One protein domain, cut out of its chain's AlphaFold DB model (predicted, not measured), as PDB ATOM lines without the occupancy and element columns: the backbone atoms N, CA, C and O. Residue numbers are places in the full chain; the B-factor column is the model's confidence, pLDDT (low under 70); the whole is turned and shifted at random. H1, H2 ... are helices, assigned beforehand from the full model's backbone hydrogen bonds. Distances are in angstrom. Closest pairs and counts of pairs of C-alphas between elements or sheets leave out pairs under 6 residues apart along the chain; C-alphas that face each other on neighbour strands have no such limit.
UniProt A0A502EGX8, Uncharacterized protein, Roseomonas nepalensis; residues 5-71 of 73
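Overview. This is residues 5 to 71 of the 73 residues of an uncharacterized protein of Roseomonas nepalensis (UniProt A0A502EGX8). Picture a long helix, H1, with a shorter helix, H2, splaying away from its later part as one arm of a lopsided V; the tail after H2, residues 55 to 71, folds back on the side of H2 away from H1. Residues 5 to 15 of H1 stick out beyond this body. The printed part has 67 residues with two named helices, H1 then H2, and no named strand; the class is all helix. It is elongated, spanning 43 by 27 by 16 A, and only just loose, close to compact, with a radius of gyration of the C-alphas of 13.3 A.

Arrangement. Begin with H1, residues 5 to 30, and go on to H2, residues 41 to 54. They touch, and H1 does so with residues 20 to 28 alone; look at Ala 24 and Val 42, whose C-alphas are the closest of the two helices, 5.0 A apart. Their lines stand at a steep tilt of 49 degrees, and they run opposite ways. In both H1 and H2 every O i to N i+4 pair is within hydrogen-bond range.

Along the chain. Find C-alpha 5 at (10.168, 13.736, -10.634); from there H1 runs 37.6 A to C-alpha 30 at (17.787, -22.713, -5.422). Then find C-alpha 41 at (10.278, -15.735, -0.549), where H2 begins; it runs 20.2 A to C-alpha 54.

Size, cuts and confidence. The two C-alphas farthest apart are those of Ala 5 and Arg 34, 42.7 A. The printed part has no cut, and the link from H1 to H2 is short, with 10 residues. Besides residues 5 to 15, residues 52 to 57 stand free, of which 52 to 54 belong to H2. The mean pLDDT of the printed part is 83.0; look for values under 70 at residues 5 to 6, residue 58 and residues 68 to 71.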
ATOM      1  N   ALA A   5       9.839  14.495 -11.849       61.28
ATOM      2  CA  ALA A   5      10.168  13.736 -10.634       61.28
ATOM      3  C   ALA A   5       9.288  12.483 -10.441       61.28
ATOM      4  O   ALA A   5       9.772  11.446  -9.994       61.28
ATOM      5  N   ARG A   6       8.005  12.551 -10.830       66.31
ATOM      6  CA  ARG A   6       7.052  11.430 -10.722       66.31
ATOM      7  C   ARG A   6       7.387  10.249 -11.652       66.31
ATOM      8  O   ARG A   6       7.419   9.129 -11.147       66.31
ATOM      9  N   PRO A   7       7.701  10.455 -12.949       76.88
ATOM     10  CA  PRO A   7       8.137   9.372 -13.834       76.88
ATOM     11  C   PRO A   7       9.384   8.648 -13.326       76.88
ATOM     12  O   PRO A   7       9.412   7.422 -13.290       76.88
ATOM     13  N   ALA A   8      10.389   9.396 -12.858       72.50
ATOM     14  CA  ALA A   8      11.617   8.809 -12.327       72.50
ATOM     15  C   ALA A   8      11.371   8.005 -11.038       72.50
ATOM     16  O   ALA A   8      11.932   6.924 -10.871       72.50
ATOM     17  N   ALA A   9      10.520   8.499 -10.132       74.81
ATOM     18  CA  ALA A   9      10.146   7.772  -8.920       74.81
ATOM     19  C   ALA A   9       9.375   6.477  -9.237       74.81
ATOM     20  O   ALA A   9       9.673   5.431  -8.661       74.81
ATOM     21  N   CYS A  10       8.447   6.529 -10.197       82.81
ATOM     22  CA  CYS A  10       7.708   5.357 -10.667       82.81
ATOM     23  C   CYS A  10       8.652   4.316 -11.294       82.81
ATOM     24  O   CYS A  10       8.600   3.141 -10.937       82.81
ATOM     25  N   LEU A  11       9.597   4.754 -12.134       85.12
ATOM     26  CA  LEU A  11      10.597   3.874 -12.745       85.12
ATOM     27  C   LEU A  11      11.501   3.212 -11.697       85.12
ATOM     28  O   LEU A  11      11.697   2.001 -11.727       85.12
ATOM     29  N   LYS A  12      12.015   3.980 -10.726       80.19
ATOM     30  CA  LYS A  12      12.840   3.438  -9.632       80.19
ATOM     31  C   LYS A  12      12.086   2.390  -8.813       80.19
ATOM     32  O   LYS A  12      12.672   1.384  -8.406       80.19
ATOM     33  N   GLN A  13      10.794   2.615  -8.578       86.94
ATOM     34  CA  GLN A  13       9.942   1.669  -7.869       86.94
ATOM     35  C   GLN A  13       9.681   0.409  -8.704       86.94
ATOM     36  O   GLN A  13       9.802  -0.693  -8.174       86.94
ATOM     37  N   ALA A  14       9.409   0.555 -10.002       87.81
ATOM     38  CA  ALA A  14       9.205  -0.563 -10.917       87.81
ATOM     39  C   ALA A  14      10.457  -1.447 -11.035       87.81
ATOM     40  O   ALA A  14      10.361  -2.663 -10.883       87.81
ATOM     41  N   VAL A  15      11.640  -0.843 -11.211       89.31
ATOM     42  CA  VAL A  15      12.926  -1.562 -11.249       89.31
ATOM     43  C   VAL A  15      13.204  -2.251  -9.914       89.31
ATOM     44  O   VAL A  15      13.544  -3.431  -9.894       89.31
ATOM     45  N   SER A  16      12.989  -1.558  -8.788       90.50
ATOM     46  CA  SER A  16      13.143  -2.170  -7.460       90.50
ATOM     47  C   SER A  16      12.226  -3.378  -7.281       90.50
ATOM     48  O   SER A  16      12.646  -4.400  -6.745       90.50
ATOM     49  N   TRP A  17      10.971  -3.277  -7.722       92.38
ATOM     50  CA  TRP A  17      10.015  -4.374  -7.623       92.38
ATOM     51  C   TRP A  17      10.382  -5.543  -8.536       92.38
ATOM     52  O   TRP A  17      10.260  -6.700  -8.133       92.38
ATOM     53  N   HIS A  18      10.872  -5.251  -9.742       94.50
ATOM     54  CA  HIS A  18      11.358  -6.268 -10.664       94.50
ATOM     55  C   HIS A  18      12.527  -7.052 -10.061       94.50
ATOM     56  O   HIS A  18      12.443  -8.275  -9.978       94.50
ATOM     57  N   ALA A  19      13.545  -6.351  -9.554       93.12
ATOM     58  CA  ALA A  19      14.719  -6.960  -8.933       93.12
ATOM     59  C   ALA A  19      14.347  -7.835  -7.725       93.12
ATOM     60  O   ALA A  19      14.794  -8.972  -7.615       93.12
ATOM     61  N   VAL A  20      13.452  -7.351  -6.854       95.00
ATOM     62  CA  VAL A  20      12.939  -8.132  -5.715       95.00
ATOM     63  C   VAL A  20      12.295  -9.439  -6.179       95.00
ATOM     64  O   VAL A  20      12.564 -10.498  -5.614       95.00
ATOM     65  N   ARG A  21      11.445  -9.387  -7.210       95.56
ATOM     66  CA  ARG A  21      10.777 -10.586  -7.734       95.56
ATOM     67  C   ARG A  21      11.752 -11.528  -8.427       95.56
ATOM     68  O   ARG A  21      11.554 -12.736  -8.382       95.56
ATOM     69  N   GLU A  22      12.765 -10.997  -9.096       97.06
ATOM     70  CA  GLU A  22      13.782 -11.796  -9.769       97.06
ATOM     71  C   GLU A  22      14.643 -12.572  -8.775       97.06
ATOM     72  O   GLU A  22      14.766 -13.789  -8.908       97.06
ATOM     73  N   VAL A  23      15.131 -11.900  -7.730       94.81
ATOM     74  CA  VAL A  23      15.885 -12.536  -6.643       94.81
ATOM     75  C   VAL A  23      15.023 -13.560  -5.910       94.81
ATOM     76  O   VAL A  23      15.493 -14.659  -5.642       94.81
ATOM     77  N   ALA A  24      13.749 -13.252  -5.644       93.38
ATOM     78  CA  ALA A  24      12.840 -14.206  -5.011       93.38
ATOM     79  C   ALA A  24      12.656 -15.475  -5.856       93.38
ATOM     80  O   ALA A  24      12.795 -16.576  -5.336       93.38
ATOM     81  N   ARG A  25      12.434 -15.334  -7.170       94.44
ATOM     82  CA  ARG A  25      12.346 -16.481  -8.087       94.44
ATOM     83  C   ARG A  25      13.653 -17.265  -8.165       94.44
ATOM     84  O   ARG A  25      13.623 -18.476  -8.351       94.44
ATOM     85  N   TRP A  26      14.797 -16.583  -8.123       94.44
ATOM     86  CA  TRP A  26      16.099 -17.246  -8.099       94.44
ATOM     87  C   TRP A  26      16.275 -18.067  -6.816       94.44
ATOM     88  O   TRP A  26      16.625 -19.239  -6.911       94.44
ATOM     89  N   LEU A  27      15.933 -17.497  -5.656       90.25
ATOM     90  CA  LEU A  27      15.960 -18.194  -4.368       90.25
ATOM     91  C   LEU A  27      15.010 -19.392  -4.340       90.25
ATOM     92  O   LEU A  27      15.432 -20.469  -3.960       90.25
ATOM     93  N   GLU A  28      13.769 -19.245  -4.808       91.31
ATOM     94  CA  GLU A  28      12.797 -20.351  -4.869       91.31
ATOM     95  C   GLU A  28      13.271 -21.515  -5.748       91.31
ATOM     96  O   GLU A  28      12.928 -22.663  -5.485       91.31
ATOM     97  N   ARG A  29      14.057 -21.241  -6.799       91.38
ATOM     98  CA  ARG A  29      14.671 -22.299  -7.616       91.38
ATOM     99  C   ARG A  29      15.855 -22.965  -6.921       91.38
ATOM    100  O   ARG A  29      16.092 -24.142  -7.165       91.38
ATOM    101  N   ALA A  30      16.614 -22.211  -6.130       89.94
ATOM    102  CA  ALA A  30      17.787 -22.713  -5.422       89.94
ATOM    103  C   ALA A  30      17.410 -23.504  -4.156       89.94
ATOM    104  O   ALA A  30      18.019 -24.533  -3.881       89.94
ATOM    105  N   ASP A  31      16.402 -23.035  -3.419       85.12
ATOM    106  CA  ASP A  31      15.864 -23.650  -2.203       85.12
ATOM    107  C   ASP A  31      14.330 -23.499  -2.190       85.12
ATOM    108  O   ASP A  31      13.787 -22.490  -1.726       85.12
ATOM    109  N   PRO A  32      13.605 -24.471  -2.771       84.44
ATOM    110  CA  PRO A  32      12.153 -24.431  -2.823       84.44
ATOM    111  C   PRO A  32      11.531 -24.467  -1.419       84.44
ATOM    112  O   PRO A  32      11.996 -25.215  -0.554       84.44
ATOM    113  N   PRO A  33      10.431 -23.728  -1.177       81.06
ATOM    114  CA  PRO A  33       9.745 -23.763   0.107       81.06
ATOM    115  C   PRO A  33       9.289 -25.188   0.436       81.06
ATOM    116  O   PRO A  33       8.533 -25.813  -0.306       81.06
ATOM    117  N   ARG A  34       9.732 -25.694   1.590       79.19
ATOM    118  CA  ARG A  34       9.514 -27.089   2.014       79.19
ATOM    119  C   ARG A  34       8.088 -27.385   2.488       79.19
ATOM    120  O   ARG A  34       7.761 -28.534   2.762       79.19
ATOM    121  N   SER A  35       7.243 -26.362   2.625       79.38
ATOM    122  CA  SER A  35       5.839 -26.509   3.021       79.38
ATOM    123  C   SER A  35       4.983 -25.350   2.509       79.38
ATOM    124  O   SER A  35       5.474 -24.236   2.335       79.38
ATOM    125  N   GLY A  36       3.679 -25.585   2.330       71.81
ATOM    126  CA  GLY A  36       2.713 -24.543   1.948       71.81
ATOM    127  C   GLY A  36       2.495 -23.455   3.011       71.81
ATOM    128  O   GLY A  36       1.894 -22.428   2.711       71.81
ATOM    129  N   GLY A  37       2.992 -23.663   4.237       75.81
ATOM    130  CA  GLY A  37       3.026 -22.660   5.306       75.81
ATOM    131  C   GLY A  37       4.331 -21.858   5.364       75.81
ATOM    132  O   GLY A  37       4.477 -21.001   6.236       75.81
ATOM    133  N   ALA A  38       5.289 -22.136   4.471       78.06
ATOM    134  CA  ALA A  38       6.519 -21.366   4.385       78.06
ATOM    135  C   ALA A  38       6.206 -19.917   4.008       78.06
ATOM    136  O   ALA A  38       5.301 -19.619   3.225       78.06
ATOM    137  N   THR A  39       6.969 -18.992   4.577       82.44
ATOM    138  CA  THR A  39       6.773 -17.581   4.264       82.44
ATOM    139  C   THR A  39       7.157 -17.295   2.823       82.44
ATOM    140  O   THR A  39       8.194 -17.779   2.372       82.44
ATOM    141  N   PRO A  40       6.364 -16.486   2.096       87.31
ATOM    142  CA  PRO A  40       6.663 -16.178   0.709       87.31
ATOM    143  C   PRO A  40       8.065 -15.582   0.559       87.31
ATOM    144  O   PRO A  40       8.375 -14.555   1.171       87.31
ATOM    145  N   THR A  41       8.890 -16.164  -0.308       88.50
ATOM    146  CA  THR A  41      10.278 -15.735  -0.549       88.50
ATOM    147  C   THR A  41      10.359 -14.264  -0.951       88.50
ATOM    148  O   THR A  41      11.247 -13.530  -0.522       88.50
ATOM    149  N   VAL A  42       9.364 -13.769  -1.693       90.94
ATOM    150  CA  VAL A  42       9.245 -12.343  -2.028       90.94
ATOM    151  C   VAL A  42       9.152 -11.444  -0.789       90.94
ATOM    152  O   VAL A  42       9.700 -10.344  -0.789       90.94
ATOM    153  N   ALA A  43       8.490 -11.885   0.282       88.81
ATOM    154  CA  ALA A  43       8.370 -11.120   1.519       88.81
ATOM    155  C   ALA A  43       9.712 -11.060   2.266       88.81
ATOM    156  O   ALA A  43      10.093  -9.998   2.757       88.81
ATOM    157  N   VAL A  44      10.459 -12.167   2.261       86.88
ATOM    158  CA  VAL A  44      11.815 -12.254   2.822       86.88
ATOM    159  C   VAL A  44      12.779 -11.330   2.070       86.88
ATOM    160  O   VAL A  44      13.437 -10.484   2.676       86.88
ATOM    161  N   VAL A  45      12.800 -11.396   0.737       90.81
ATOM    162  CA  VAL A  45      13.670 -10.544  -0.095       90.81
ATOM    163  C   VAL A  45      13.345  -9.060   0.085       90.81
ATOM    164  O   VAL A  45      14.252  -8.232   0.138       90.81
ATOM    165  N   ARG A  46      12.066  -8.692   0.239       90.81
ATOM    166  CA  ARG A  46      11.669  -7.304   0.545       90.81
ATOM    167  C   ARG A  46      12.215  -6.822   1.887       90.81
ATOM    168  O   ARG A  46      12.640  -5.670   1.965       90.81
ATOM    169  N   ALA A  47      12.201  -7.673   2.912       87.44
ATOM    170  CA  ALA A  47      12.735  -7.355   4.234       87.44
ATOM    171  C   ALA A  47      14.253  -7.111   4.203       87.44
ATOM    172  O   ALA A  47      14.736  -6.137   4.788       87.44
ATOM    173  N   ILE A  48      14.987  -7.936   3.449       86.50
ATOM    174  CA  ILE A  48      16.430  -7.770   3.215       86.50
ATOM    175  C   ILE A  48      16.703  -6.494   2.405       86.50
ATOM    176  O   ILE A  48      17.539  -5.678   2.784       86.50
ATOM    177  N   ALA A  49      15.967  -6.264   1.315       89.62
ATOM    178  CA  ALA A  49      16.149  -5.081   0.476       89.62
ATOM    179  C   ALA A  49      15.868  -3.769   1.230       89.62
ATOM    180  O   ALA A  49      16.528  -2.759   0.985       89.62
ATOM    181  N   TRP A  50      14.901  -3.769   2.153       87.88
ATOM    182  CA  TRP A  50      14.652  -2.627   3.033       87.88
ATOM    183  C   TRP A  50      15.850  -2.351   3.947       87.88
ATOM    184  O   TRP A  50      16.280  -1.201   4.035       87.88
ATOM    185  N   HIS A  51      16.438  -3.392   4.538       84.50
ATOM    186  CA  HIS A  51      17.634  -3.270   5.374       84.50
ATOM    187  C   HIS A  51      18.806  -2.646   4.636       84.50
ATOM    188  O   HIS A  51      19.376  -1.663   5.102       84.50
ATOM    189  N   LEU A  52      19.114  -3.174   3.451       85.94
ATOM    190  CA  LEU A  52      20.204  -2.670   2.620       85.94
ATOM    191  C   LEU A  52      19.987  -1.213   2.196       85.94
ATOM    192  O   LEU A  52      20.946  -0.469   2.023       85.94
ATOM    193  N   ARG A  53      18.727  -0.791   2.030       85.56
ATOM    194  CA  ARG A  53      18.379   0.575   1.628       85.56
ATOM    195  C   ARG A  53      18.438   1.575   2.778       85.56
ATOM    196  O   ARG A  53      18.859   2.705   2.563       85.56
ATOM    197  N   VAL A  54      17.916   1.205   3.944       85.12
ATOM    198  CA  VAL A  54      17.719   2.129   5.072       85.12
ATOM    199  C   VAL A  54      18.909   2.104   6.033       85.12
ATOM    200  O   VAL A  54      19.105   3.062   6.773       85.12
ATOM    201  N   GLY A  55      19.700   1.024   6.043       82.31
ATOM    202  CA  GLY A  55      20.762   0.813   7.032       82.31
ATOM    203  C   GLY A  55      20.229   0.648   8.460       82.31
ATOM    204  O   GLY A  55      20.986   0.744   9.422       82.31
ATOM    205  N   GLY A  56      18.916   0.443   8.608       77.81
ATOM    206  CA  GLY A  56      18.255   0.270   9.893       77.81
ATOM    207  C   GLY A  56      18.639  -1.053  10.547       77.81
ATOM    208  O   GLY A  56      18.992  -2.019   9.873       77.81
ATOM    209  N   GLY A  57      18.558  -1.107  11.875       76.56
ATOM    210  CA  GLY A  57      18.750  -2.360  12.597       76.56
ATOM    211  C   GLY A  57      17.618  -3.354  12.325       76.56
ATOM    212  O   GLY A  57      16.462  -2.962  12.183       76.56
ATOM    213  N   TRP A  58      17.934  -4.649  12.383       69.94
ATOM    214  CA  TRP A  58      17.026  -5.793  12.156       69.94
ATOM    215  C   TRP A  58      15.763  -5.837  13.018       69.94
ATOM    216  O   TRP A  58      14.802  -6.522  12.676       69.94
ATOM    217  N   ARG A  59      15.707  -5.031  14.081       73.38
ATOM    218  CA  ARG A  59      14.523  -4.839  14.932       73.38
ATOM    219  C   ARG A  59      13.582  -3.720  14.473       73.38
ATOM    220  O   ARG A  59      12.475  -3.635  14.984       73.38
ATOM    221  N   ALA A  60      13.994  -2.879  13.528       79.81
ATOM    222  CA  ALA A  60      13.221  -1.737  13.032       79.81
ATOM    223  C   ALA A  60      12.364  -2.076  11.796       79.81
ATOM    224  O   ALA A  60      11.895  -1.178  11.097       79.81
ATOM    225  N   LEU A  61      12.177  -3.368  11.511       77.81
ATOM    226  CA  LEU A  61      11.387  -3.845  10.381       77.81
ATOM    227  C   LEU A  61       9.941  -3.318  10.450       77.81
ATOM    228  O   LEU A  61       9.307  -3.425  11.502       77.81
ATOM    229  N   PRO A  62       9.389  -2.780   9.345       78.12
ATOM    230  CA  PRO A  62       7.989  -2.376   9.295       78.12
ATOM    231  C   PRO A  62       7.047  -3.541   9.619       78.12
ATOM    232  O   PRO A  62       7.276  -4.666   9.180       78.12
ATOM    233  N   SER A  63       5.936  -3.253  10.300       75.81
ATOM    234  CA  SER A  63       4.961  -4.252  10.775       75.81
ATOM    235  C   SER A  63       4.338  -5.137   9.683       75.81
ATOM    236  O   SER A  63       3.796  -6.192   9.989       75.81
ATOM    237  N   GLY A  64       4.420  -4.737   8.410       77.19
ATOM    238  CA  GLY A  64       3.941  -5.515   7.261       77.19
ATOM    239  C   GLY A  64       4.964  -6.485   6.660       77.19
ATOM    240  O   GLY A  64       4.720  -7.029   5.583       77.19
ATOM    241  N   MET A  65       6.130  -6.653   7.284       80.00
ATOM    242  CA  MET A  65       7.180  -7.564   6.832       80.00
ATOM    243  C   MET A  65       7.265  -8.797   7.739       80.00
ATOM    244  O   MET A  65       6.907  -8.714   8.915       80.00
ATOM    245  N   PRO A  66       7.705  -9.953   7.208       76.75
ATOM    246  CA  PRO A  66       7.736 -11.185   7.981       76.75
ATOM    247  C   PRO A  66       8.636 -11.045   9.219       76.75
ATOM    248  O   PRO A  66       9.675 -10.379   9.153       76.75
ATOM    249  N   PRO A  67       8.254 -11.666  10.349       72.94
ATOM    250  CA  PRO A  67       9.019 -11.583  11.583       72.94
ATOM    251  C   PRO A  67      10.394 -12.241  11.422       72.94
ATOM    252  O   PRO A  67      10.560 -13.201  10.677       72.94
ATOM    253  N   TRP A  68      11.390 -11.756  12.164       69.44
ATOM    254  CA  TRP A  68      12.787 -12.190  12.024       69.44
ATOM    255  C   TRP A  68      12.991 -13.712  12.074       69.44
ATOM    256  O   TRP A  68      13.754 -14.263  11.284       69.44
ATOM    257  N   ARG A  69      12.264 -14.403  12.963       68.00
ATOM    258  CA  ARG A  69      12.366 -15.861  13.158       68.00
ATOM    259  C   ARG A  69      12.058 -16.668  11.891       68.00
ATOM    260  O   ARG A  69      12.412 -17.832  11.807       68.00
ATOM    261  N   THR A  70      11.402 -16.043  10.926       68.69
ATOM    262  CA  THR A  70      10.975 -16.630   9.663       68.69
ATOM    263  C   THR A  70      12.010 -16.479   8.543       68.69
ATOM    264  O   THR A  70      11.928 -17.181   7.548       68.69
ATOM    265  N   VAL A  71      12.975 -15.563   8.675       62.69
ATOM    266  CA  VAL A  71      13.990 -15.294   7.636       62.69
ATOM    267  C   VAL A  71      15.190 -16.245   7.737       62.69
ATOM    268  O   VAL A  71      15.863 -16.476   6.739       62.69
TER     269      VAL A  71